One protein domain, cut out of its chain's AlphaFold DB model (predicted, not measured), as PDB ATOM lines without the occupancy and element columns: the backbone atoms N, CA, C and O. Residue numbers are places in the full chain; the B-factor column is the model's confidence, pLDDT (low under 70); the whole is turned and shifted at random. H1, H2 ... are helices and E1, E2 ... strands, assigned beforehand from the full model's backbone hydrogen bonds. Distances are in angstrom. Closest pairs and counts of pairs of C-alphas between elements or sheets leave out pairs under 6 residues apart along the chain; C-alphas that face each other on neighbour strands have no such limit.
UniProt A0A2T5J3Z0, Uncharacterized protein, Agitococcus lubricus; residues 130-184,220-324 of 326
ATOM      1  N   THR A 130      31.411-117.149 133.129       67.62
ATOM      2  CA  THR A 130      31.499-115.731 133.475       67.62
ATOM      3  C   THR A 130      31.312-114.897 132.200       67.62
ATOM      4  O   THR A 130      31.962-115.186 131.194       67.62
ATOM      5  N   PRO A 131      30.473-113.845 132.207       72.50
ATOM      6  CA  PRO A 131      30.297-112.995 131.035       72.50
ATOM      7  C   PRO A 131      31.629-112.387 130.601       72.50
ATOM      8  O   PRO A 131      32.299-111.710 131.386       72.50
ATOM      9  N   GLY A 132      31.999-112.628 129.345       74.81
ATOM     10  CA  GLY A 132      33.184-112.045 128.731       74.81
ATOM     11  C   GLY A 132      33.069-110.534 128.529       74.81
ATOM     12  O   GLY A 132      31.991-109.943 128.615       74.81
ATOM     13  N   PHE A 133      34.210-109.915 128.235       79.19
ATOM     14  CA  PHE A 133      34.314-108.503 127.853       79.19
ATOM     15  C   PHE A 133      34.259-108.290 126.339       79.19
ATOM     16  O   PHE A 133      34.144-107.150 125.898       79.19
ATOM     17  N   PHE A 134      34.331-109.366 125.556       82.69
ATOM     18  CA  PHE A 134      34.405-109.312 124.105       82.69
ATOM     19  C   PHE A 134      33.366-110.230 123.461       82.69
ATOM     20  O   PHE A 134      32.979-111.249 124.036       82.69
ATOM     21  N   ASP A 135      32.920-109.846 122.271       84.12
ATOM     22  CA  ASP A 135      32.078-110.653 121.389       84.12
ATOM     23  C   ASP A 135      32.403-110.320 119.929       84.12
ATOM     24  O   ASP A 135      33.045-109.309 119.634       84.12
ATOM     25  N   VAL A 136      31.935-111.161 119.016       80.94
ATOM     26  CA  VAL A 136      31.978-110.910 117.580       80.94
ATOM     27  C   VAL A 136      30.545-110.783 117.084       80.94
ATOM     28  O   VAL A 136      29.709-111.647 117.322       80.94
ATOM     29  N   GLY A 137      30.255-109.678 116.408       83.62
ATOM     30  CA  GLY A 137      29.019-109.454 115.681       83.62
ATOM     31  C   GLY A 137      29.171-109.791 114.208       83.62
ATOM     32  O   GLY A 137      30.214-109.513 113.627       83.62
ATOM     33  N   ALA A 138      28.121-110.308 113.581       80.94
ATOM     34  CA  ALA A 138      28.018-110.352 112.125       80.94
ATOM     35  C   ALA A 138      26.620-109.924 111.687       80.94
ATOM     36  O   ALA A 138      25.624-110.358 112.268       80.94
ATOM     37  N   GLY A 139      26.515-109.074 110.671       83.56
ATOM     38  CA  GLY A 139      25.202-108.672 110.183       83.56
ATOM     39  C   GLY A 139      25.222-107.625 109.090       83.56
ATOM     40  O   GLY A 139      26.230-107.427 108.420       83.56
ATOM     41  N   TYR A 140      24.070-106.994 108.899       86.38
ATOM     42  CA  TYR A 140      23.830-106.038 107.827       86.38
ATOM     43  C   TYR A 140      24.105-104.612 108.302       86.38
ATOM     44  O   TYR A 140      23.722-104.243 109.417       86.38
ATOM     45  N   PHE A 141      24.722-103.803 107.449       86.81
ATOM     46  CA  PHE A 141      24.951-102.385 107.700       86.81
ATOM     47  C   PHE A 141      24.459-101.523 106.537       86.81
ATOM     48  O   PHE A 141      24.359-101.983 105.401       86.81
ATOM     49  N   GLN A 142      24.185-100.259 106.841       88.81
ATOM     50  CA  GLN A 142      23.920 -99.195 105.886       88.81
ATOM     51  C   GLN A 142      24.760 -97.976 106.261       88.81
ATOM     52  O   GLN A 142      24.803 -97.598 107.431       88.81
ATOM     53  N   ILE A 143      25.402 -97.372 105.270       87.06
ATOM     54  CA  ILE A 143      26.123 -96.109 105.352       87.06
ATOM     55  C   ILE A 143      25.282 -95.050 104.666       87.06
ATOM     56  O   ILE A 143      24.781 -95.276 103.567       87.06
ATOM     57  N   HIS A 144      25.165 -93.914 105.334       86.75
ATOM     58  CA  HIS A 144      24.677 -92.671 104.765       86.75
ATOM     59  C   HIS A 144      25.864 -91.730 104.628       86.75
ATOM     60  O   HIS A 144      26.546 -91.447 105.621       86.75
ATOM     61  N   ASP A 145      26.128 -91.301 103.401       77.19
ATOM     62  CA  ASP A 145      27.197 -90.352 103.104       77.19
ATOM     63  C   ASP A 145      26.892 -88.995 103.764       77.19
ATOM     64  O   ASP A 145      25.775 -88.478 103.676       77.19
ATOM     65  N   VAL A 146      27.876 -88.426 104.461       71.44
ATOM     66  CA  VAL A 146      27.716 -87.139 105.159       71.44
ATOM     67  C   VAL A 146      27.983 -85.960 104.219       71.44
ATOM     68  O   VAL A 146      27.466 -84.865 104.449       71.44
ATOM     69  N   ASP A 147      28.722 -86.194 103.131       68.00
ATOM     70  CA  ASP A 147      29.180 -85.157 102.201       68.00
ATOM     71  C   ASP A 147      28.150 -84.845 101.100       68.00
ATOM     72  O   ASP A 147      28.331 -83.920 100.303       68.00
ATOM     73  N   GLY A 148      27.037 -85.589 101.065       59.81
ATOM     74  CA  GLY A 148      25.919 -85.360 100.151       59.81
ATOM     75  C   GLY A 148      26.206 -85.727  98.694       59.81
ATOM     76  O   GLY A 148      25.468 -85.284  97.810       59.81
ATOM     77  N   GLN A 149      27.249 -86.522  98.428       64.44
ATOM     78  CA  GLN A 149      27.609 -86.965  97.075       64.44
ATOM     79  C   GLN A 149      26.845 -88.221  96.632       64.44
ATOM     80  O   GLN A 149      26.910 -88.607  95.466       64.44
ATOM     81  N   GLY A 150      26.037 -88.802  97.523       62.38
ATOM     82  CA  GLY A 150      25.106 -89.880  97.191       62.38
ATOM     83  C   GLY A 150      25.740 -91.269  97.195       62.38
ATOM     84  O   GLY A 150      25.188 -92.179  96.580       62.38
ATOM     85  N   HIS A 151      26.858 -91.442  97.903       68.44
ATOM     86  CA  HIS A 151      27.529 -92.732  98.101       68.44
ATOM     87  C   HIS A 151      26.917 -93.535  99.255       68.44
ATOM     88  O   HIS A 151      27.612 -94.048 100.137       68.44
ATOM     89  N   ASP A 152      25.589 -93.644  99.265       80.25
ATOM     90  CA  ASP A 152      24.904 -94.513 100.212       80.25
ATOM     91  C   ASP A 152      25.223 -95.965  99.866       80.25
ATOM     92  O   ASP A 152      25.019 -96.427  98.742       80.25
ATOM     93  N   SER A 153      25.694 -96.712 100.857       81.31
ATOM     94  CA  SER A 153      26.101 -98.094 100.651       81.31
ATOM     95  C   SER A 153      25.565 -99.006 101.735       81.31
ATOM     96  O   SER A 153      25.199 -98.589 102.830       81.31
ATOM     97  N   ASN A 154      25.478-100.287 101.419       84.56
ATOM     98  CA  ASN A 154      25.074-101.313 102.352       84.56
ATOM     99  C   ASN A 154      25.817-102.616 102.074       84.56
ATOM    100  O   ASN A 154      26.455-102.786 101.033       84.56
ATOM    101  N   GLY A 155      25.742-103.536 103.027       81.50
ATOM    102  CA  GLY A 155      26.360-104.841 102.879       81.50
ATOM    103  C   GLY A 155      26.414-105.616 104.180       81.50
ATOM    104  O   GLY A 155      25.677-105.340 105.131       81.50
ATOM    105  N   LEU A 156      27.308-106.602 104.212       82.06
ATOM    106  CA  LEU A 156      27.574-107.416 105.393       82.06
ATOM    107  C   LEU A 156      28.869-106.986 106.080       82.06
ATOM    108  O   LEU A 156      29.879-106.729 105.425       82.06
ATOM    109  N   MET A 157      28.839-106.959 107.408       82.94
ATOM    110  CA  MET A 157      29.946-106.550 108.265       82.94
ATOM    111  C   MET A 157      30.159-107.559 109.388       82.94
ATOM    112  O   MET A 157      29.194-108.045 109.986       82.94
ATOM    113  N   ILE A 158      31.427-107.826 109.696       82.31
ATOM    114  CA  ILE A 158      31.850-108.415 110.969       82.31
ATOM    115  C   ILE A 158      32.300-107.285 111.882       82.31
ATOM    116  O   ILE A 158      32.980-106.364 111.441       82.31
ATOM    117  N   ALA A 159      31.940-107.359 113.158       85.38
ATOM    118  CA  ALA A 159      32.323-106.386 114.162       85.38
ATOM    119  C   ALA A 159      32.932-107.058 115.390       85.38
ATOM    120  O   ALA A 159      32.354-107.978 115.956       85.38
ATOM    121  N   LEU A 160      34.067-106.552 115.853       86.38
ATOM    122  CA  LEU A 160      34.598-106.862 117.175       86.38
ATOM    123  C   LEU A 160      33.917-105.953 118.193       86.38
ATOM    124  O   LEU A 160      33.943-104.735 118.029       86.38
ATOM    125  N   LYS A 161      33.319-106.528 119.236       89.25
ATOM    126  CA  LYS A 161      32.577-105.805 120.278       89.25
ATOM    127  C   LYS A 161      33.328-105.857 121.592       89.25
ATOM    128  O   LYS A 161      33.758-106.927 122.012       89.25
ATOM    129  N   ALA A 162      33.429-104.717 122.264       84.44
ATOM    130  CA  ALA A 162      34.027-104.580 123.582       84.44
ATOM    131  C   ALA A 162      33.011-103.988 124.568       84.44
ATOM    132  O   ALA A 162      32.468-102.905 124.347       84.44
ATOM    133  N   TYR A 163      32.784-104.691 125.675       85.94
ATOM    134  CA  TYR A 163      31.799-104.358 126.702       85.94
ATOM    135  C   TYR A 163      32.500-103.804 127.942       85.94
ATOM    136  O   TYR A 163      33.124-104.580 128.670       85.94
ATOM    137  N   PRO A 164      32.366-102.507 128.269       80.94
ATOM    138  CA  PRO A 164      33.035-101.926 129.437       80.94
ATOM    139  C   PRO A 164      32.629-102.580 130.765       80.94
ATOM    140  O   PRO A 164      33.428-102.656 131.696       80.94
ATOM    141  N   LEU A 165      31.389-103.073 130.850       79.56
ATOM    142  CA  LEU A 165      30.807-103.667 132.059       79.56
ATOM    143  C   LEU A 165      30.582-105.180 131.949       79.56
ATOM    144  O   LEU A 165      29.804-105.729 132.729       79.56
ATOM    145  N   ARG A 166      31.283-105.844 131.017       79.50
ATOM    146  CA  ARG A 166      31.011-107.224 130.573       79.50
ATOM    147  C   ARG A 166      29.656-107.360 129.881       79.50
ATOM    148  O   ARG A 166      28.775-106.512 130.021       79.50
ATOM    149  N   ARG A 167      29.495-108.446 129.127       80.00
ATOM    150  CA  ARG A 167      28.225-108.779 128.475       80.00
ATOM    151  C   ARG A 167      27.102-108.893 129.505       80.00
ATOM    152  O   ARG A 167      27.287-109.414 130.603       80.00
ATOM    153  N   HIS A 168      25.908-108.458 129.112       77.94
ATOM    154  CA  HIS A 168      24.704-108.549 129.941       77.94
ATOM    155  C   HIS A 168      24.149-109.980 130.088       77.94
ATOM    156  O   HIS A 168      23.158-110.181 130.797       77.94
ATOM    157  N   TYR A 169      24.759-110.952 129.408       75.00
ATOM    158  CA  TYR A 169      24.365-112.350 129.404       75.00
ATOM    159  C   TYR A 169      25.570-113.273 129.640       75.00
ATOM    160  O   TYR A 169      26.670-113.047 129.129       75.00
ATOM    161  N   SER A 170      25.334-114.333 130.406       70.50
ATOM    162  CA  SER A 170      26.196-115.512 130.515       70.50
ATOM    163  C   SER A 170      25.651-116.621 129.642       70.50
ATOM    164  O   SER A 170      24.439-116.741 129.496       70.50
ATOM    165  N   VAL A 171      26.542-117.462 129.135       66.50
ATOM    166  CA  VAL A 171      26.196-118.670 128.393       66.50
ATOM    167  C   VAL A 171      26.471-119.917 129.231       66.50
ATOM    168  O   VAL A 171      27.316-119.871 130.122       66.50
ATOM    169  N   LEU A 172      25.776-121.025 128.962       59.81
ATOM    170  CA  LEU A 172      26.114-122.318 129.569       59.81
ATOM    171  C   LEU A 172      27.549-122.723 129.212       59.81
ATOM    172  O   LEU A 172      27.960-122.508 128.066       59.81
ATOM    173  N   SER A 173      28.281-123.298 130.167       58.19
ATOM    174  CA  SER A 173      29.643-123.781 129.941       58.19
ATOM    175  C   SER A 173      29.672-124.933 128.934       58.19
ATOM    176  O   SER A 173      28.731-125.730 128.804       58.19
ATOM    177  N   SER A 174      30.759-124.990 128.163       52.22
ATOM    178  CA  SER A 174      31.013-126.039 127.168       52.22
ATOM    179  C   SER A 174      30.947-127.447 127.773       52.22
ATOM    180  O   SER A 174      30.385-128.347 127.145       52.22
ATOM    181  N   ASP A 175      31.419-127.616 129.011       48.00
ATOM    182  CA  ASP A 175      31.427-128.894 129.732       48.00
ATOM    183  C   ASP A 175      30.019-129.465 129.950       48.00
ATOM    184  O   ASP A 175      29.805-130.665 129.780       48.00
ATOM    185  N   THR A 176      29.029-128.626 130.260       48.59
ATOM    186  CA  THR A 176      27.642-129.075 130.474       48.59
ATOM    187  C   THR A 176      26.926-129.343 129.144       48.59
ATOM    188  O   THR A 176      26.109-130.258 129.045       48.59
ATOM    189  N   THR A 177      27.266-128.588 128.092       47.84
ATOM    190  CA  THR A 177      26.638-128.706 126.763       47.84
ATOM    191  C   THR A 177      27.098-129.967 126.020       47.84
ATOM    192  O   THR A 177      26.289-130.657 125.402       47.84
ATOM    193  N   ILE A 178      28.392-130.298 126.096       42.62
ATOM    194  CA  ILE A 178      28.957-131.492 125.450       42.62
ATOM    195  C   ILE A 178      28.503-132.753 126.183       42.62
ATOM    196  O   ILE A 178      28.042-133.683 125.528       42.62
ATOM    197  N   LYS A 179      28.551-132.760 127.523       40.59
ATOM    198  CA  LYS A 179      28.210-133.930 128.342       40.59
ATOM    199  C   LYS A 179      26.757-134.376 128.157       40.59
ATOM    200  O   LYS A 179      26.513-135.555 127.928       40.59
ATOM    201  N   ASN A 180      25.807-133.440 128.124       44.88
ATOM    202  CA  ASN A 180      24.403-133.764 127.859       44.88
ATOM    203  C   ASN A 180      24.178-134.277 126.428       44.88
ATOM    204  O   ASN A 180      23.358-135.171 126.222       44.88
ATOM    205  N   PHE A 181      24.903-133.754 125.433       38.75
ATOM    206  CA  PHE A 181      24.788-134.225 124.054       38.75
ATOM    207  C   PHE A 181      25.355-135.641 123.887       38.75
ATOM    208  O   PHE A 181      24.690-136.487 123.288       38.75
ATOM    209  N   SER A 182      26.531-135.926 124.457       38.34
ATOM    210  CA  SER A 182      27.128-137.268 124.450       38.34
ATOM    211  C   SER A 182      26.298-138.276 125.249       38.34
ATOM    212  O   SER A 182      26.006-139.344 124.719       38.34
ATOM    213  N   ASP A 183      25.795-137.914 126.433       42.53
ATOM    214  CA  ASP A 183      24.945-138.794 127.249       42.53
ATOM    215  C   ASP A 183      23.621-139.120 126.531       42.53
ATOM    216  O   ASP A 183      23.123-140.248 126.599       42.53
ATOM    217  N   THR A 184      23.058-138.157 125.787       47.66
ATOM    218  CA  THR A 184      21.848-138.358 124.970       47.66
ATOM    219  C   THR A 184      22.131-139.204 123.723       47.66
ATOM    220  O   THR A 184      21.260-139.952 123.278       47.66
ATOM    221  N   LYS A 220      15.503-136.126 115.188       41.44
ATOM    222  CA  LYS A 220      14.447-135.161 115.532       41.44
ATOM    223  C   LYS A 220      14.342-134.944 117.036       41.44
ATOM    224  O   LYS A 220      14.153-133.811 117.470       41.44
ATOM    225  N   THR A 221      14.464-135.999 117.836       46.56
ATOM    226  CA  THR A 221      14.426-135.911 119.300       46.56
ATOM    227  C   THR A 221      15.673-135.220 119.844       46.56
ATOM    228  O   THR A 221      15.535-134.345 120.693       46.56
ATOM    229  N   ALA A 222      16.858-135.516 119.304       45.75
ATOM    230  CA  ALA A 222      18.100-134.812 119.626       45.75
ATOM    231  C   ALA A 222      18.034-133.329 119.225       45.75
ATOM    232  O   ALA A 222      18.403-132.465 120.013       45.75
ATOM    233  N   LEU A 223      17.473-133.018 118.052       41.16
ATOM    234  CA  LEU A 223      17.245-131.644 117.598       41.16
ATOM    235  C   LEU A 223      16.251-130.907 118.507       41.16
ATOM    236  O   LEU A 223      16.479-129.764 118.878       41.16
ATOM    237  N   THR A 224      15.174-131.574 118.926       44.09
ATOM    238  CA  THR A 224      14.175-130.989 119.835       44.09
ATOM    239  C   THR A 224      14.747-130.787 121.244       44.09
ATOM    240  O   THR A 224      14.446-129.789 121.900       44.09
ATOM    241  N   ALA A 225      15.590-131.707 121.724       43.78
ATOM    242  CA  ALA A 225      16.308-131.577 122.990       43.78
ATOM    243  C   ALA A 225      17.300-130.406 122.932       43.78
ATOM    244  O   ALA A 225      17.265-129.545 123.809       43.78
ATOM    245  N   TYR A 226      18.057-130.295 121.839       42.34
ATOM    246  CA  TYR A 226      18.936-129.165 121.553       42.34
ATOM    247  C   TYR A 226      18.169-127.836 121.491       42.34
ATOM    248  O   TYR A 226      18.565-126.873 122.134       42.34
ATOM    249  N   GLU A 227      17.014-127.775 120.825       40.41
ATOM    250  CA  GLU A 227      16.140-126.590 120.821       40.41
ATOM    251  C   GLU A 227      15.573-126.255 122.212       40.41
ATOM    252  O   GLU A 227      15.259-125.098 122.508       40.41
ATOM    253  N   THR A 228      15.397-127.255 123.076       40.34
ATOM    254  CA  THR A 228      14.862-127.079 124.434       40.34
ATOM    255  C   THR A 228      15.948-126.639 125.417       40.34
ATOM    256  O   THR A 228      15.665-125.835 126.309       40.34
ATOM    257  N   GLU A 229      17.185-127.098 125.234       43.91
ATOM    258  CA  GLU A 229      18.368-126.644 125.971       43.91
ATOM    259  C   GLU A 229      18.864-125.282 125.479       43.91
ATOM    260  O   GLU A 229      19.151-124.429 126.314       43.91
ATOM    261  N   ALA A 230      18.806-125.004 124.171       40.31
ATOM    262  CA  ALA A 230      19.069-123.690 123.574       40.31
ATOM    263  C   ALA A 230      18.208-122.579 124.212       40.31
ATOM    264  O   ALA A 230      18.661-121.460 124.444       40.31
ATOM    265  N   LYS A 231      16.968-122.912 124.598       41.50
ATOM    266  CA  LYS A 231      16.045-122.010 125.312       41.50
ATOM    267  C   LYS A 231      16.429-121.737 126.779       41.50
ATOM    268  O   LYS A 231      15.728-120.961 127.427       41.50
ATOM    269  N   LYS A 232      17.469-122.381 127.323       44.34
ATOM    270  CA  LYS A 232      18.009-122.172 128.684       44.34
ATOM    271  C   LYS A 232      19.402-121.519 128.692       44.34
ATOM    272  O   LYS A 232      19.976-121.378 129.764       44.34
ATOM    273  N   VAL A 233      19.947-121.138 127.534       54.72
ATOM    274  CA  VAL A 233      21.385-120.839 127.383       54.72
ATOM    275  C   VAL A 233      21.819-119.543 128.062       54.72
ATOM    276  O   VAL A 233      22.994-119.436 128.393       54.72
ATOM    277  N   TYR A 234      20.911-118.594 128.322       59.38
ATOM    278  CA  TYR A 234      21.303-117.248 128.749       59.38
ATOM    279  C   TYR A 234      20.803-116.869 130.139       59.38
ATOM    280  O   TYR A 234      19.598-116.776 130.379       59.38
ATOM    281  N   ALA A 235      21.737-116.565 131.040       62.19
ATOM    282  CA  ALA A 235      21.429-115.914 132.306       62.19
ATOM    283  C   ALA A 235      21.736-114.419 132.206       62.19
ATOM    284  O   ALA A 235      22.848-114.030 131.857       62.19
ATOM    285  N   VAL A 236      20.749-113.581 132.520       61.91
ATOM    286  CA  VAL A 236      20.933-112.129 132.589       61.91
ATOM    287  C   VAL A 236      21.782-111.783 133.805       61.91
ATOM    288  O   VAL A 236      21.445-112.130 134.937       61.91
ATOM    289  N   CYS A 237      22.851-111.035 133.575       57.56
ATOM    290  CA  CYS A 237      23.723-110.555 134.632       57.56
ATOM    291  C   CYS A 237      23.114-109.298 135.263       57.56
ATOM    292  O   CYS A 237      22.648-108.406 134.556       57.56
ATOM    293  N   TYR A 238      23.145-109.222 136.595       60.66
ATOM    294  CA  TYR A 238      22.606-108.114 137.403       60.66
ATOM    295  C   TYR A 238      21.065-107.996 137.431       60.66
ATOM    296  O   TYR A 238      20.535-106.920 137.151       60.66
ATOM    297  N   PRO A 239      20.321-109.053 137.826       58.09
ATOM    298  CA  PRO A 239      18.857-108.989 137.936       58.09
ATOM    299  C   PRO A 239      18.369-107.927 138.937       58.09
ATOM    300  O   PRO A 239      17.281-107.383 138.774       58.09
ATOM    301  N   ASP A 240      19.191-107.594 139.934       61.53
ATOM    302  CA  ASP A 240      18.830-106.683 141.025       61.53
ATOM    303  C   ASP A 240      19.105-105.199 140.711       61.53
ATOM    304  O   ASP A 240      18.831-104.326 141.533       61.53
ATOM    305  N   SER A 241      19.661-104.879 139.533       70.12
ATOM    306  CA  SER A 241      19.967-103.499 139.139       70.12
ATOM    307  C   SER A 241      19.630-103.242 137.665       70.12
ATOM    308  O   SER A 241      20.481-103.444 136.793       70.12
ATOM    309  N   PRO A 242      18.425-102.713 137.371       70.69
ATOM    310  CA  PRO A 242      18.001-102.386 136.006       70.69
ATOM    311  C   PRO A 242      18.962-101.431 135.291       70.69
ATOM    312  O   PRO A 242      19.193-101.545 134.092       70.69
ATOM    313  N   VAL A 243      19.573-100.510 136.043       70.62
ATOM    314  CA  VAL A 243      20.547 -99.546 135.519       70.62
ATOM    315  C   VAL A 243      21.824-100.256 135.062       70.62
ATOM    316  O   VAL A 243      22.278-100.038 133.944       70.62
ATOM    317  N   ARG A 244      22.390-101.155 135.879       68.31
ATOM    318  CA  ARG A 244      23.577-101.929 135.474       68.31
ATOM    319  C   ARG A 244      23.273-102.885 134.329       68.31
ATOM    320  O   ARG A 244      24.110-103.034 133.449       68.31
ATOM    321  N   GLN A 245      22.084-103.481 134.324       71.12
ATOM    322  CA  GLN A 245      21.617-104.341 133.240       71.12
ATOM    323  C   GLN A 245      21.467-103.578 131.914       71.12
ATOM    324  O   GLN A 245      21.714-104.131 130.846       71.12
ATOM    325  N   ALA A 246      21.047-102.314 131.972       73.94
ATOM    326  CA  ALA A 246      20.981-101.436 130.814       73.94
ATOM    327  C   ALA A 246      22.396-101.102 130.309       73.94
ATOM    328  O   ALA A 246      22.703-101.320 129.143       73.94
ATOM    329  N   PHE A 247      23.298-100.654 131.186       77.94
ATOM    330  CA  PHE A 247      24.653-100.281 130.768       77.94
ATOM    331  C   PHE A 247      25.525-101.463 130.317       77.94
ATOM    332  O   PHE A 247      26.403-101.266 129.484       77.94
ATOM    333  N   SER A 248      25.287-102.686 130.800       79.81
ATOM    334  CA  SER A 248      26.013-103.883 130.338       79.81
ATOM    335  C   SER A 248      25.618-104.346 128.931       79.81
ATOM    336  O   SER A 248      26.260-105.235 128.371       79.81
ATOM    337  N   ARG A 249      24.579-103.748 128.336       86.50
ATOM    338  CA  ARG A 249      24.205-103.955 126.927       86.50
ATOM    339  C   ARG A 249      24.963-103.037 125.977       86.50
ATOM    340  O   ARG A 249      24.946-103.291 124.777       86.50
ATOM    341  N   VAL A 250      25.589-101.981 126.497       89.31
ATOM    342  CA  VAL A 250      26.359-101.025 125.701       89.31
ATOM    343  C   VAL A 250      27.723-101.621 125.378       89.31
ATOM    344  O   VAL A 250      28.434-102.085 126.272       89.31
ATOM    345  N   TYR A 251      28.110-101.548 124.111       90.88
ATOM    346  CA  TYR A 251      29.439-101.929 123.651       90.88
ATOM    347  C   TYR A 251      30.018-100.890 122.692       90.88
ATOM    348  O   TYR A 251      29.293-100.162 122.016       90.88
ATOM    349  N   VAL A 252      31.345-100.843 122.629       90.19
ATOM    350  CA  VAL A 252      32.088-100.190 121.545       90.19
ATOM    351  C   VAL A 252      32.388-101.252 120.499       90.19
ATOM    352  O   VAL A 252      32.695-102.386 120.870       90.19
ATOM    353  N   TYR A 253      32.304-100.920 119.213       93.12
ATOM    354  CA  TYR A 253      32.662-101.863 118.158       93.12
ATOM    355  C   TYR A 253      33.645-101.302 117.140       93.12
ATOM    356  O   TYR A 253      33.674-100.098 116.890       93.12
ATOM    357  N   LEU A 254      34.408-102.218 116.543       89.31
ATOM    358  CA  LEU A 254      35.210-102.014 115.343       89.31
ATOM    359  C   LEU A 254      34.711-102.989 114.272       89.31
ATOM    360  O   LEU A 254      34.761-104.199 114.487       89.31
ATOM    361  N   GLY A 255      34.200-102.472 113.160       87.12
ATOM    362  CA  GLY A 255      33.597-103.241 112.078       87.12
ATOM    363  C   GLY A 255      34.400-103.212 110.783       87.12
ATOM    364  O   GLY A 255      35.030-102.205 110.461       87.12
ATOM    365  N   GLU A 256      34.341-104.301 110.020       84.12
ATOM    366  CA  GLU A 256      34.881-104.397 108.662       84.12
ATOM    367  C   GLU A 256      33.888-105.115 107.734       84.12
ATOM    368  O   GLU A 256      33.257-106.104 108.127       84.12
ATOM    369  N   SER A 257      33.711-104.605 106.510       83.62
ATOM    370  CA  SER A 257      32.849-105.245 105.515       83.62
ATOM    371  C   SER A 257      33.468-106.529 104.968       83.62
ATOM    372  O   SER A 257      34.675-106.627 104.756       83.62
ATOM    373  N   ILE A 258      32.615-107.523 104.717       70.44
ATOM    374  CA  ILE A 258      33.015-108.845 104.202       70.44
ATOM    375  C   ILE A 258      32.731-108.960 102.699       70.44
ATOM    376  O   ILE A 258      33.332-109.781 102.011       70.44
ATOM    377  N   SER A 259      31.785-108.168 102.190       58.62
ATOM    378  CA  SER A 259      31.363-108.174 100.790       58.62
ATOM    379  C   SER A 259      31.704-106.862 100.097       58.62
ATOM    380  O   SER A 259      31.849-105.824 100.751       58.62
ATOM    381  N   GLU A 260      31.751-106.918  98.764       61.59
ATOM    382  CA  GLU A 260      31.624-105.727  97.930       61.59
ATOM    383  C   GLU A 260      30.351-104.974  98.333       61.59
ATOM    384  O   GLU A 260      29.322-105.568  98.684       61.59
ATOM    385  N   SER A 261      30.487-103.657  98.396       61.25
ATOM    386  CA  SER A 261      29.434-102.752  98.824       61.25
ATOM    387  C   SER A 261      28.334-102.681  97.757       61.25
ATOM    388  O   SER A 261      28.610-102.886  96.577       61.25
ATOM    389  N   GLY A 262      27.098-102.356  98.145       59.78
ATOM    390  CA  GLY A 262      26.011-102.129  97.181       59.78
ATOM    391  C   GLY A 262      26.290-101.007  96.164       59.78
ATOM    392  O   GLY A 262      25.687-101.004  95.092       59.78
ATOM    393  N   ASP A 263      27.213-100.089  96.476       66.50
ATOM    394  CA  ASP A 263      27.735 -99.086  95.544       66.50
ATOM    395  C   ASP A 263      28.971 -99.640  94.813       66.50
ATOM    396  O   ASP A 263      29.997 -99.946  95.434       66.50
ATOM    397  N   ALA A 264      28.865 -99.740  93.485       61.53
ATOM    398  CA  ALA A 264      29.921-100.212  92.590       61.53
ATOM    399  C   ALA A 264      31.155 -99.295  92.566       61.53
ATOM    400  O   ALA A 264      32.204 -99.704  92.074       61.53
ATOM    401  N   ASN A 265      31.037 -98.070  93.086       69.75
ATOM    402  CA  ASN A 265      32.147 -97.128  93.168       69.75
ATOM    403  C   ASN A 265      32.975 -97.296  94.444       69.75
ATOM    404  O   ASN A 265      34.033 -96.688  94.530       69.75
ATOM    405  N   ILE A 266      32.549 -98.081  95.441       72.75
ATOM    406  CA  ILE A 266      33.365 -98.307  96.644       72.75
ATOM    407  C   ILE A 266      34.407 -99.388  96.357       72.75
ATOM    408  O   ILE A 266      34.086-100.566  96.196       72.75
ATOM    409  N   SER A 267      35.676 -98.987  96.344       68.62
ATOM    410  CA  SER A 267      36.815 -99.880  96.163       68.62
ATOM    411  C   SER A 267      37.304-100.409  97.519       68.62
ATOM    412  O   SER A 267      37.800 -99.647  98.353       68.62
ATOM    413  N   GLY A 268      37.233-101.725  97.734       70.88
ATOM    414  CA  GLY A 268      37.832-102.392  98.901       70.88
ATOM    415  C   GLY A 268      36.927-102.505 100.136       70.88
ATOM    416  O   GLY A 268      35.702-102.476 100.030       70.88
ATOM    417  N   SER A 269      37.535-102.712 101.316       75.00
ATOM    418  CA  SER A 269      36.796-102.915 102.568       75.00
ATOM    419  C   SER A 269      36.395-101.595 103.230       75.00
ATOM    420  O   SER A 269      37.162-100.634 103.302       75.00
ATOM    421  N   ILE A 270      35.172-101.569 103.750       84.62
ATOM    422  CA  ILE A 270      34.634-100.497 104.579       84.62
ATOM    423  C   ILE A 270      35.020-100.804 106.018       84.62
ATOM    424  O   ILE A 270      34.747-101.899 106.514       84.62
ATOM    425  N   ARG A 271      35.592 -99.824 106.713       87.81
ATOM    426  CA  ARG A 271      35.899 -99.929 108.144       87.81
ATOM    427  C   ARG A 271      35.009 -99.001 108.935       87.81
ATOM    428  O   ARG A 271      34.775 -97.878 108.512       87.81
ATOM    429  N   SER A 272      34.537 -99.439 110.093       89.88
ATOM    430  CA  SER A 272      33.689 -98.617 110.950       89.88
ATOM    431  C   SER A 272      34.034 -98.731 112.424       89.88
ATOM    432  O   SER A 272      34.576 -99.732 112.884       89.88
ATOM    433  N   VAL A 273      33.712 -97.685 113.177       91.88
ATOM    434  CA  VAL A 273      33.833 -97.646 114.633       91.88
ATOM    435  C   VAL A 273      32.610 -96.962 115.221       91.88
ATOM    436  O   VAL A 273      32.108 -95.979 114.676       91.88
ATOM    437  N   GLY A 274      32.115 -97.461 116.347       92.12
ATOM    438  CA  GLY A 274      30.962 -96.836 116.974       92.12
ATOM    439  C   GLY A 274      30.508 -97.491 118.261       92.12
ATOM    440  O   GLY A 274      31.251 -98.215 118.924       92.12
ATOM    441  N   LEU A 275      29.257 -97.210 118.600       93.06
ATOM    442  CA  LEU A 275      28.584 -97.732 119.777       93.06
ATOM    443  C   LEU A 275      27.448 -98.646 119.351       93.06
ATOM    444  O   LEU A 275      26.761 -98.397 118.360       93.06
ATOM    445  N   GLY A 276      27.216 -99.686 120.132       92.19
ATOM    446  CA  GLY A 276      26.063-100.538 119.951       92.19
ATOM    447  C   GLY A 276      25.407-100.935 121.253       92.19
ATOM    448  O   GLY A 276      25.890-100.664 122.354       92.19
ATOM    449  N   TRP A 277      24.242-101.537 121.082       91.38
ATOM    450  CA  TRP A 277      23.341-101.949 122.131       91.38
ATOM    451  C   TRP A 277      22.815-103.347 121.833       91.38
ATOM    452  O   TRP A 277      22.185-103.582 120.795       91.38
ATOM    453  N   ASP A 278      23.018-104.269 122.764       88.38
ATOM    454  CA  ASP A 278      22.391-105.585 122.704       88.38
ATOM    455  C   ASP A 278      20.903-105.502 123.069       88.38
ATOM    456  O   ASP A 278      20.516-105.218 124.211       88.38
ATOM    457  N   VAL A 279      20.044-105.792 122.092       81.94
ATOM    458  CA  VAL A 279      18.591-105.889 122.283       81.94
ATOM    459  C   VAL A 279      18.254-107.221 122.953       81.94
ATOM    460  O   VAL A 279      17.516-107.255 123.943       81.94
ATOM    461  N   THR A 280      18.864-108.303 122.472       78.62
ATOM    462  CA  THR A 280      18.818-109.648 123.062       78.62
ATOM    463  C   THR A 280      20.231-110.240 123.089       78.62
ATOM    464  O   THR A 280      21.136-109.658 122.485       78.62
ATOM    465  N   PRO A 281      20.470-111.376 123.772       77.06
ATOM    466  CA  PRO A 281      21.752-112.070 123.689       77.06
ATOM    467  C   PRO A 281      22.203-112.330 122.249       77.06
ATOM    468  O   PRO A 281      23.390-112.242 121.983       77.06
ATOM    469  N   GLU A 282      21.277-112.580 121.325       78.31
ATOM    470  CA  GLU A 282      21.533-112.923 119.923       78.31
ATOM    471  C   GLU A 282      21.562-111.720 118.978       78.31
ATOM    472  O   GLU A 282      22.149-111.825 117.906       78.31
ATOM    473  N   LEU A 283      20.911-110.607 119.328       81.12
ATOM    474  CA  LEU A 283      20.661-109.485 118.423       81.12
ATOM    475  C   LEU A 283      21.103-108.159 119.031       81.12
ATOM    476  O   LEU A 283      20.751-107.805 120.157       81.12
ATOM    477  N   SER A 284      21.764-107.353 118.212       88.94
ATOM    478  CA  SER A 284      22.228-106.029 118.591       88.94
ATOM    479  C   SER A 284      22.041-105.010 117.474       88.94
ATOM    480  O   SER A 284      21.966-105.350 116.292       88.94
ATOM    481  N   LEU A 285      21.975-103.748 117.878       91.25
ATOM    482  CA  LEU A 285      21.939-102.592 116.994       91.25
ATOM    483  C   LEU A 285      23.203-101.777 117.232       91.25
ATOM    484  O   LEU A 285      23.599-101.613 118.383       91.25
ATOM    485  N   ALA A 286      23.820-101.248 116.182       92.62
ATOM    486  CA  ALA A 286      24.982-100.382 116.328       92.62
ATOM    487  C   ALA A 286      24.922 -99.188 115.381       92.62
ATOM    488  O   ALA A 286      24.408 -99.295 114.269       92.62
ATOM    489  N   ALA A 287      25.475 -98.067 115.826       93.62
ATOM    490  CA  ALA A 287      25.631 -96.853 115.044       93.62
ATOM    491  C   ALA A 287      27.052 -96.306 115.213       93.62
ATOM    492  O   ALA A 287      27.665 -96.456 116.273       93.62
ATOM    493  N   GLY A 288      27.607 -95.704 114.170       92.69
ATOM    494  CA  GLY A 288      28.989 -95.241 114.196       92.69
ATOM    495  C   GLY A 288      29.390 -94.436 112.976       92.69
ATOM    496  O   GLY A 288      28.546 -93.985 112.207       92.69
ATOM    497  N   TYR A 289      30.698 -94.310 112.810       90.62
ATOM    498  CA  TYR A 289      31.331 -93.702 111.650       90.62
ATOM    499  C   TYR A 289      32.020 -94.779 110.825       90.62
ATOM    500  O   TYR A 289      32.704 -95.645 111.376       90.62
ATOM    501  N   ALA A 290      31.825 -94.726 109.515       89.31
ATOM    502  CA  ALA A 290      32.499 -95.558 108.539       89.31
ATOM    503  C   ALA A 290      33.490 -94.723 107.728       89.31
ATOM    504  O   ALA A 290      33.220 -93.570 107.412       89.31
ATOM    505  N   ILE A 291      34.618 -95.335 107.386       87.38
ATOM    506  CA  ILE A 291      35.638 -94.809 106.486       87.38
ATOM    507  C   ILE A 291      35.766 -95.807 105.343       87.38
ATOM    508  O   ILE A 291      35.924 -97.014 105.570       87.38
ATOM    509  N   TYR A 292      35.691 -95.306 104.118       84.69
ATOM    510  CA  TYR A 292      35.731 -96.122 102.913       84.69
ATOM    511  C   TYR A 292      36.431 -95.381 101.777       84.69
ATOM    512  O   TYR A 292      36.670 -94.178 101.852       84.69
ATOM    513  N   LYS A 293      36.821 -96.124 100.743       83.81
ATOM    514  CA  LYS A 293      37.447 -95.562  99.547       83.81
ATOM    515  C   LYS A 293      36.518 -95.722  98.365       83.81
ATOM    516  O   LYS A 293      35.966 -96.806  98.182       83.81
ATOM    517  N   THR A 294      36.378 -94.677  97.567       79.62
ATOM    518  CA  THR A 294      35.685 -94.734  96.284       79.62
ATOM    519  C   THR A 294      36.712 -94.710  95.157       79.62
ATOM    520  O   THR A 294      37.772 -94.100  95.286       79.62
ATOM    521  N   GLU A 295      36.425 -95.400  94.059       75.88
ATOM    522  CA  GLU A 295      37.196 -95.337  92.826       75.88
ATOM    523  C   GLU A 295      36.279 -94.867  91.698       75.88
ATOM    524  O   GLU A 295      35.398 -95.593  91.241       75.88
ATOM    525  N   LEU A 296      36.497 -93.632  91.240       71.12
ATOM    526  CA  LEU A 296      35.785 -93.057  90.104       71.12
ATOM    527  C   LEU A 296      36.813 -92.607  89.064       71.12
ATOM    528  O   LEU A 296      37.695 -91.804  89.353       71.12
ATOM    529  N   ASN A 297      36.719 -93.128  87.838       70.88
ATOM    530  CA  ASN A 297      37.651 -92.812  86.746       70.88
ATOM    531  C   ASN A 297      39.143 -93.009  87.111       70.88
ATOM    532  O   ASN A 297      39.985 -92.198  86.725       70.88
ATOM    533  N   SER A 298      39.470 -94.075  87.854       70.31
ATOM    534  CA  SER A 298      40.835 -94.396  88.320       70.31
ATOM    535  C   SER A 298      41.448 -93.386  89.303       70.31
ATOM    536  O   SER A 298      42.661 -93.398  89.524       70.31
ATOM    537  N   VAL A 299      40.626 -92.524  89.907       70.12
ATOM    538  CA  VAL A 299      40.995 -91.698  91.060       70.12
ATOM    539  C   VAL A 299      40.412 -92.349  92.309       70.12
ATOM    540  O   VAL A 299      39.217 -92.638  92.348       70.12
ATOM    541  N   THR A 300      41.266 -92.616  93.300       78.31
ATOM    542  CA  THR A 300      40.857 -93.189  94.586       78.31
ATOM    543  C   THR A 300      40.795 -92.100  95.646       78.31
ATOM    544  O   THR A 300      41.843 -91.606  96.065       78.31
ATOM    545  N   ASP A 301      39.595 -91.808  96.136       78.75
ATOM    546  CA  ASP A 301      39.366 -90.839  97.206       78.75
ATOM    547  C   ASP A 301      38.851 -91.536  98.473       78.75
ATOM    548  O   ASP A 301      38.280 -92.626  98.433       78.75
ATOM    549  N   SER A 302      39.144 -90.949  99.637       80.69
ATOM    550  CA  SER A 302      38.688 -91.466 100.935       80.69
ATOM    551  C   SER A 302      37.501 -90.649 101.418       80.69
ATOM    552  O   SER A 302      37.579 -89.425 101.447       80.69
ATOM    553  N   HIS A 303      36.449 -91.342 101.837       82.44
ATOM    554  CA  HIS A 303      35.196 -90.757 102.291       82.44
ATOM    555  C   HIS A 303      34.829 -91.254 103.684       82.44
ATOM    556  O   HIS A 303      35.292 -92.308 104.144       82.44
ATOM    557  N   GLU A 304      33.959 -90.491 104.336       84.69
ATOM    558  CA  GLU A 304      33.381 -90.821 105.628       84.69
ATOM    559  C   GLU A 304      31.851 -90.834 105.570       84.69
ATOM    560  O   GLU A 304      31.223 -90.183 104.743       84.69
ATOM    561  N   GLY A 305      31.236 -91.643 106.427       86.81
ATOM    562  CA  GLY A 305      29.792 -91.847 106.427       86.81
ATOM    563  C   GLY A 305      29.267 -92.241 107.797       86.81
ATOM    564  O   GLY A 305      29.980 -92.841 108.605       86.81
ATOM    565  N   LEU A 306      27.998 -91.943 108.061       90.56
ATOM    566  CA  LEU A 306      27.308 -92.460 109.238       90.56
ATOM    567  C   LEU A 306      26.844 -93.883 108.954       90.56
ATOM    568  O   LEU A 306      26.101 -94.118 108.006       90.56
ATOM    569  N   VAL A 307      27.244 -94.833 109.796       89.88
ATOM    570  CA  VAL A 307      26.825 -96.230 109.669       89.88
ATOM    571  C   VAL A 307      25.776 -96.588 110.711       89.88
ATOM    572  O   VAL A 307      25.901 -96.258 111.889       89.88
ATOM    573  N   MET A 308      24.758 -97.323 110.280       91.12
ATOM    574  CA  MET A 308      23.826 -98.046 111.137       91.12
ATOM    575  C   MET A 308      23.887 -99.529 110.792       91.12
ATOM    576  O   MET A 308      23.988 -99.899 109.627       91.12
ATOM    577  N   SER A 309      23.819-100.400 111.793       86.25
ATOM    578  CA  SER A 309      23.906-101.842 111.580       86.25
ATOM    579  C   SER A 309      23.030-102.641 112.532       86.25
ATOM    580  O   SER A 309      22.792-102.256 113.678       86.25
ATOM    581  N   VAL A 310      22.574-103.785 112.030       88.50
ATOM    582  CA  VAL A 310      21.880-104.825 112.782       88.50
ATOM    583  C   VAL A 310      22.778-106.050 112.771       88.50
ATOM    584  O   VAL A 310      23.111-106.559 111.702       88.50
ATOM    585  N   GLN A 311      23.185-106.519 113.948       84.62
ATOM    586  CA  GLN A 311      24.215-107.548 114.069       84.62
ATOM    587  C   GLN A 311      23.767-108.688 114.974       84.62
ATOM    588  O   GLN A 311      23.216-108.458 116.053       84.62
ATOM    589  N   LEU A 312      24.086-109.908 114.556       81.25
ATOM    590  CA  LEU A 312      23.970-111.115 115.358       81.25
ATOM    591  C   LEU A 312      25.203-111.276 116.245       81.25
ATOM    592  O   LEU A 312      26.320-111.145 115.756       81.25
ATOM    593  N   ASN A 313      25.005-111.577 117.524       81.81
ATOM    594  CA  ASN A 313      26.070-111.855 118.490       81.81
ATOM    595  C   ASN A 313      26.505-113.317 118.384       81.81
ATOM    596  O   ASN A 313      25.750-114.221 118.742       81.81
ATOM    597  N   LEU A 314      27.711-113.570 117.878       74.25
ATOM    598  CA  LEU A 314      28.154-114.925 117.557       74.25
ATOM    599  C   LEU A 314      28.394-115.780 118.802       74.25
ATOM    600  O   LEU A 314      28.125-116.979 118.753       74.25
ATOM    601  N   ALA A 315      28.815-115.195 119.929       70.69
ATOM    602  CA  ALA A 315      29.007-115.956 121.164       70.69
ATOM    603  C   ALA A 315      27.706-116.548 121.737       70.69
ATOM    604  O   ALA A 315      27.751-117.523 122.500       70.69
ATOM    605  N   ALA A 316      26.554-115.991 121.356       66.38
ATOM    606  CA  ALA A 316      25.260-116.535 121.729       66.38
ATOM    607  C   ALA A 316      25.011-117.897 121.050       66.38
ATOM    608  O   ALA A 316      24.511-118.834 121.668       66.38
ATOM    609  N   PHE A 317      25.466-118.075 119.808       63.44
ATOM    610  CA  PHE A 317      25.249-119.304 119.051       63.44
ATOM    611  C   PHE A 317      26.287-120.378 119.408       63.44
ATOM    612  O   PHE A 317      27.465-120.282 119.069       63.44
ATOM    613  N   SER A 318      25.832-121.464 120.033       52.59
ATOM    614  CA  SER A 318      26.652-122.624 120.428       52.59
ATOM    615  C   SER A 318      27.469-123.237 119.282       52.59
ATOM    616  O   SER A 318      28.598-123.653 119.506       52.59
ATOM    617  N   LEU A 319      26.949-123.244 118.049       49.84
ATOM    618  CA  LEU A 319      27.649-123.787 116.871       49.84
ATOM    619  C   LEU A 319      28.858-122.947 116.424       49.84
ATOM    620  O   LEU A 319      29.728-123.465 115.731       49.84
ATOM    621  N   LEU A 320      28.916-121.666 116.800       48.34
ATOM    622  CA  LEU A 320      29.952-120.726 116.356       48.34
ATOM    623  C   LEU A 320      30.951-120.380 117.469       48.34
ATOM    624  O   LEU A 320      31.964-119.733 117.212       48.34
ATOM    625  N   ARG A 321      30.713-120.853 118.699       53.03
ATOM    626  CA  ARG A 321      31.531-120.526 119.874       53.03
ATOM    627  C   ARG A 321      32.967-121.050 119.781       53.03
ATOM    628  O   ARG A 321      33.892-120.309 120.090       53.03
ATOM    629  N   ASN A 322      33.163-122.260 119.254       46.47
ATOM    630  CA  ASN A 322      34.496-122.865 119.090       46.47
ATOM    631  C   ASN A 322      35.393-122.130 118.075       46.47
ATOM    632  O   ASN A 322      36.576-122.435 117.970       46.47
ATOM    633  N   VAL A 323      34.836-121.185 117.310       40.75
ATOM    634  CA  VAL A 323      35.584-120.346 116.360       40.75
ATOM    635  C   VAL A 323      35.966-118.995 116.984       40.75
ATOM    636  O   VAL A 323      36.918-118.364 116.539       40.75
ATOM    637  N   VAL A 324      35.242-118.546 118.017       39.81
ATOM    638  CA  VAL A 324      35.318-117.172 118.550       39.81
ATOM    639  C   VAL A 324      36.004-117.098 119.922       39.81
ATOM    640  O   VAL A 324      36.591-116.069 120.253       39.81
TER     641      VAL A 324
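What this domain is: This is residues 130 to 184 and 220 to 324 of the 326 residues of an uncharacterized protein of Agitococcus lubricus (UniProt A0A2T5J3Z0). You are looking at a narrow, closed barrel of six antiparallel strands, E1, E2, E5, E6, E7 and E8, with the E7 and E8 hairpin running on past its neighbours at one end. Beyond the opposite end lies a loose arm, a tiny two-stranded ribbon of E3 and E4 that leads to H1 and H2 side by side, while short H3 and H4 lie nearer the barrel. The printed part has 160 residues, with four named helices and eight named strands in the order E1 E2 E3 H1 H2 E4 H3 E5 E6 E7 E8 H4, and its class is mixed, helices and strands. The whole is loose, with a radius of gyration of the C-alphas of 18.8 A, and flat in outline, spanning 62 by 39 by 19 A.

Where its parts are: Begin with the barrel: find C-alpha 134 at (34.405, -109.312, 124.105), where E1, residues 134 to 145, starts its 29.2 A. E2, residues 153 to 162, covers 25.1 A; E5, residues 250 to 257, 21.6 A; and E6, residues 271 to 278, 20.7 A. E7, residues 283 to 296, measures 36.1 A and ends at C-alpha 296, at (35.785, -93.057, 90.104). E8, residues 299 to 313, is the longest strand, with 15 residues and 37.2 A. Outside the barrel look for E3, residues 169 to 171, and E4, residues 234 to 236. H1, residues 174 to 184, measures 15.5 A, and H2, residues 220 to 230, measures 14.8 A. H3 is residues 242 to 247, and H4, residues 321 to 324, ends at C-alpha 324, at (35.318, -117.172, 118.550).

How they stand to each other: Go round the closed barrel from E1 to E2, E5, E6, E7, E8 and back to E1; each neighbour pair is antiparallel. Between E1 and E2, a hairpin, N 137 and O 159 are 2.7 A apart, within hydrogen-bond range. E2 and E5 have N 160 and O 254 at 2.8 A. E5 to E8 form a meander, each strand the antiparallel neighbour of the one before, and its three successive pairs are hairpins: look at N 255 and O 272, 2.8 A; N 277 and O 285, 2.8 A; and N 284 and O 311, 2.8 A. E8 and E1 close the ring, with N 142 and O 308 at 2.8 A. The six barrel strands bend, E1 by 75 degrees at residue 139 and E8 by 69 degrees at residue 306, for instance. E6 lies beside residues 284 to 291 of E7, while E8 lies beside residues 283 to 296. E3 and E4 are antiparallel neighbours, with N 170 and O 235 at 2.9 A. H1 and H2 are close but not clearly touching, their closest C-alphas, Thr 184 and Ala 222, 7.4 A apart, at a shallow tilt of 25 degrees, opposite ways. Neither is on the barrel. H3 and H4 are only just not on it, each with 4 pairs of C-alphas within 10 A. The closest C-alphas of E1 and H4, Val 136 and Val 324, are 7.2 A apart. In H1, H2 and H3 every O i to N i+4 pair is within hydrogen-bond range; H4 is too short for such a pair, and its one O i to N i+3 pair is within range.

The domain as a whole: The C-alphas farthest apart are those of Asp 183 and Asn 297, 62.6 A. Residues 185 to 219 are not printed, and C-alphas 184 and 220 are 12.4 A apart across the cut. The link from E5 to E6, residues 258 to 270, is long. The mean pLDDT of the printed part is 71.6; 59 residues are under 70, among them residues 171 to 184, 220 to 240 and 316 to 324.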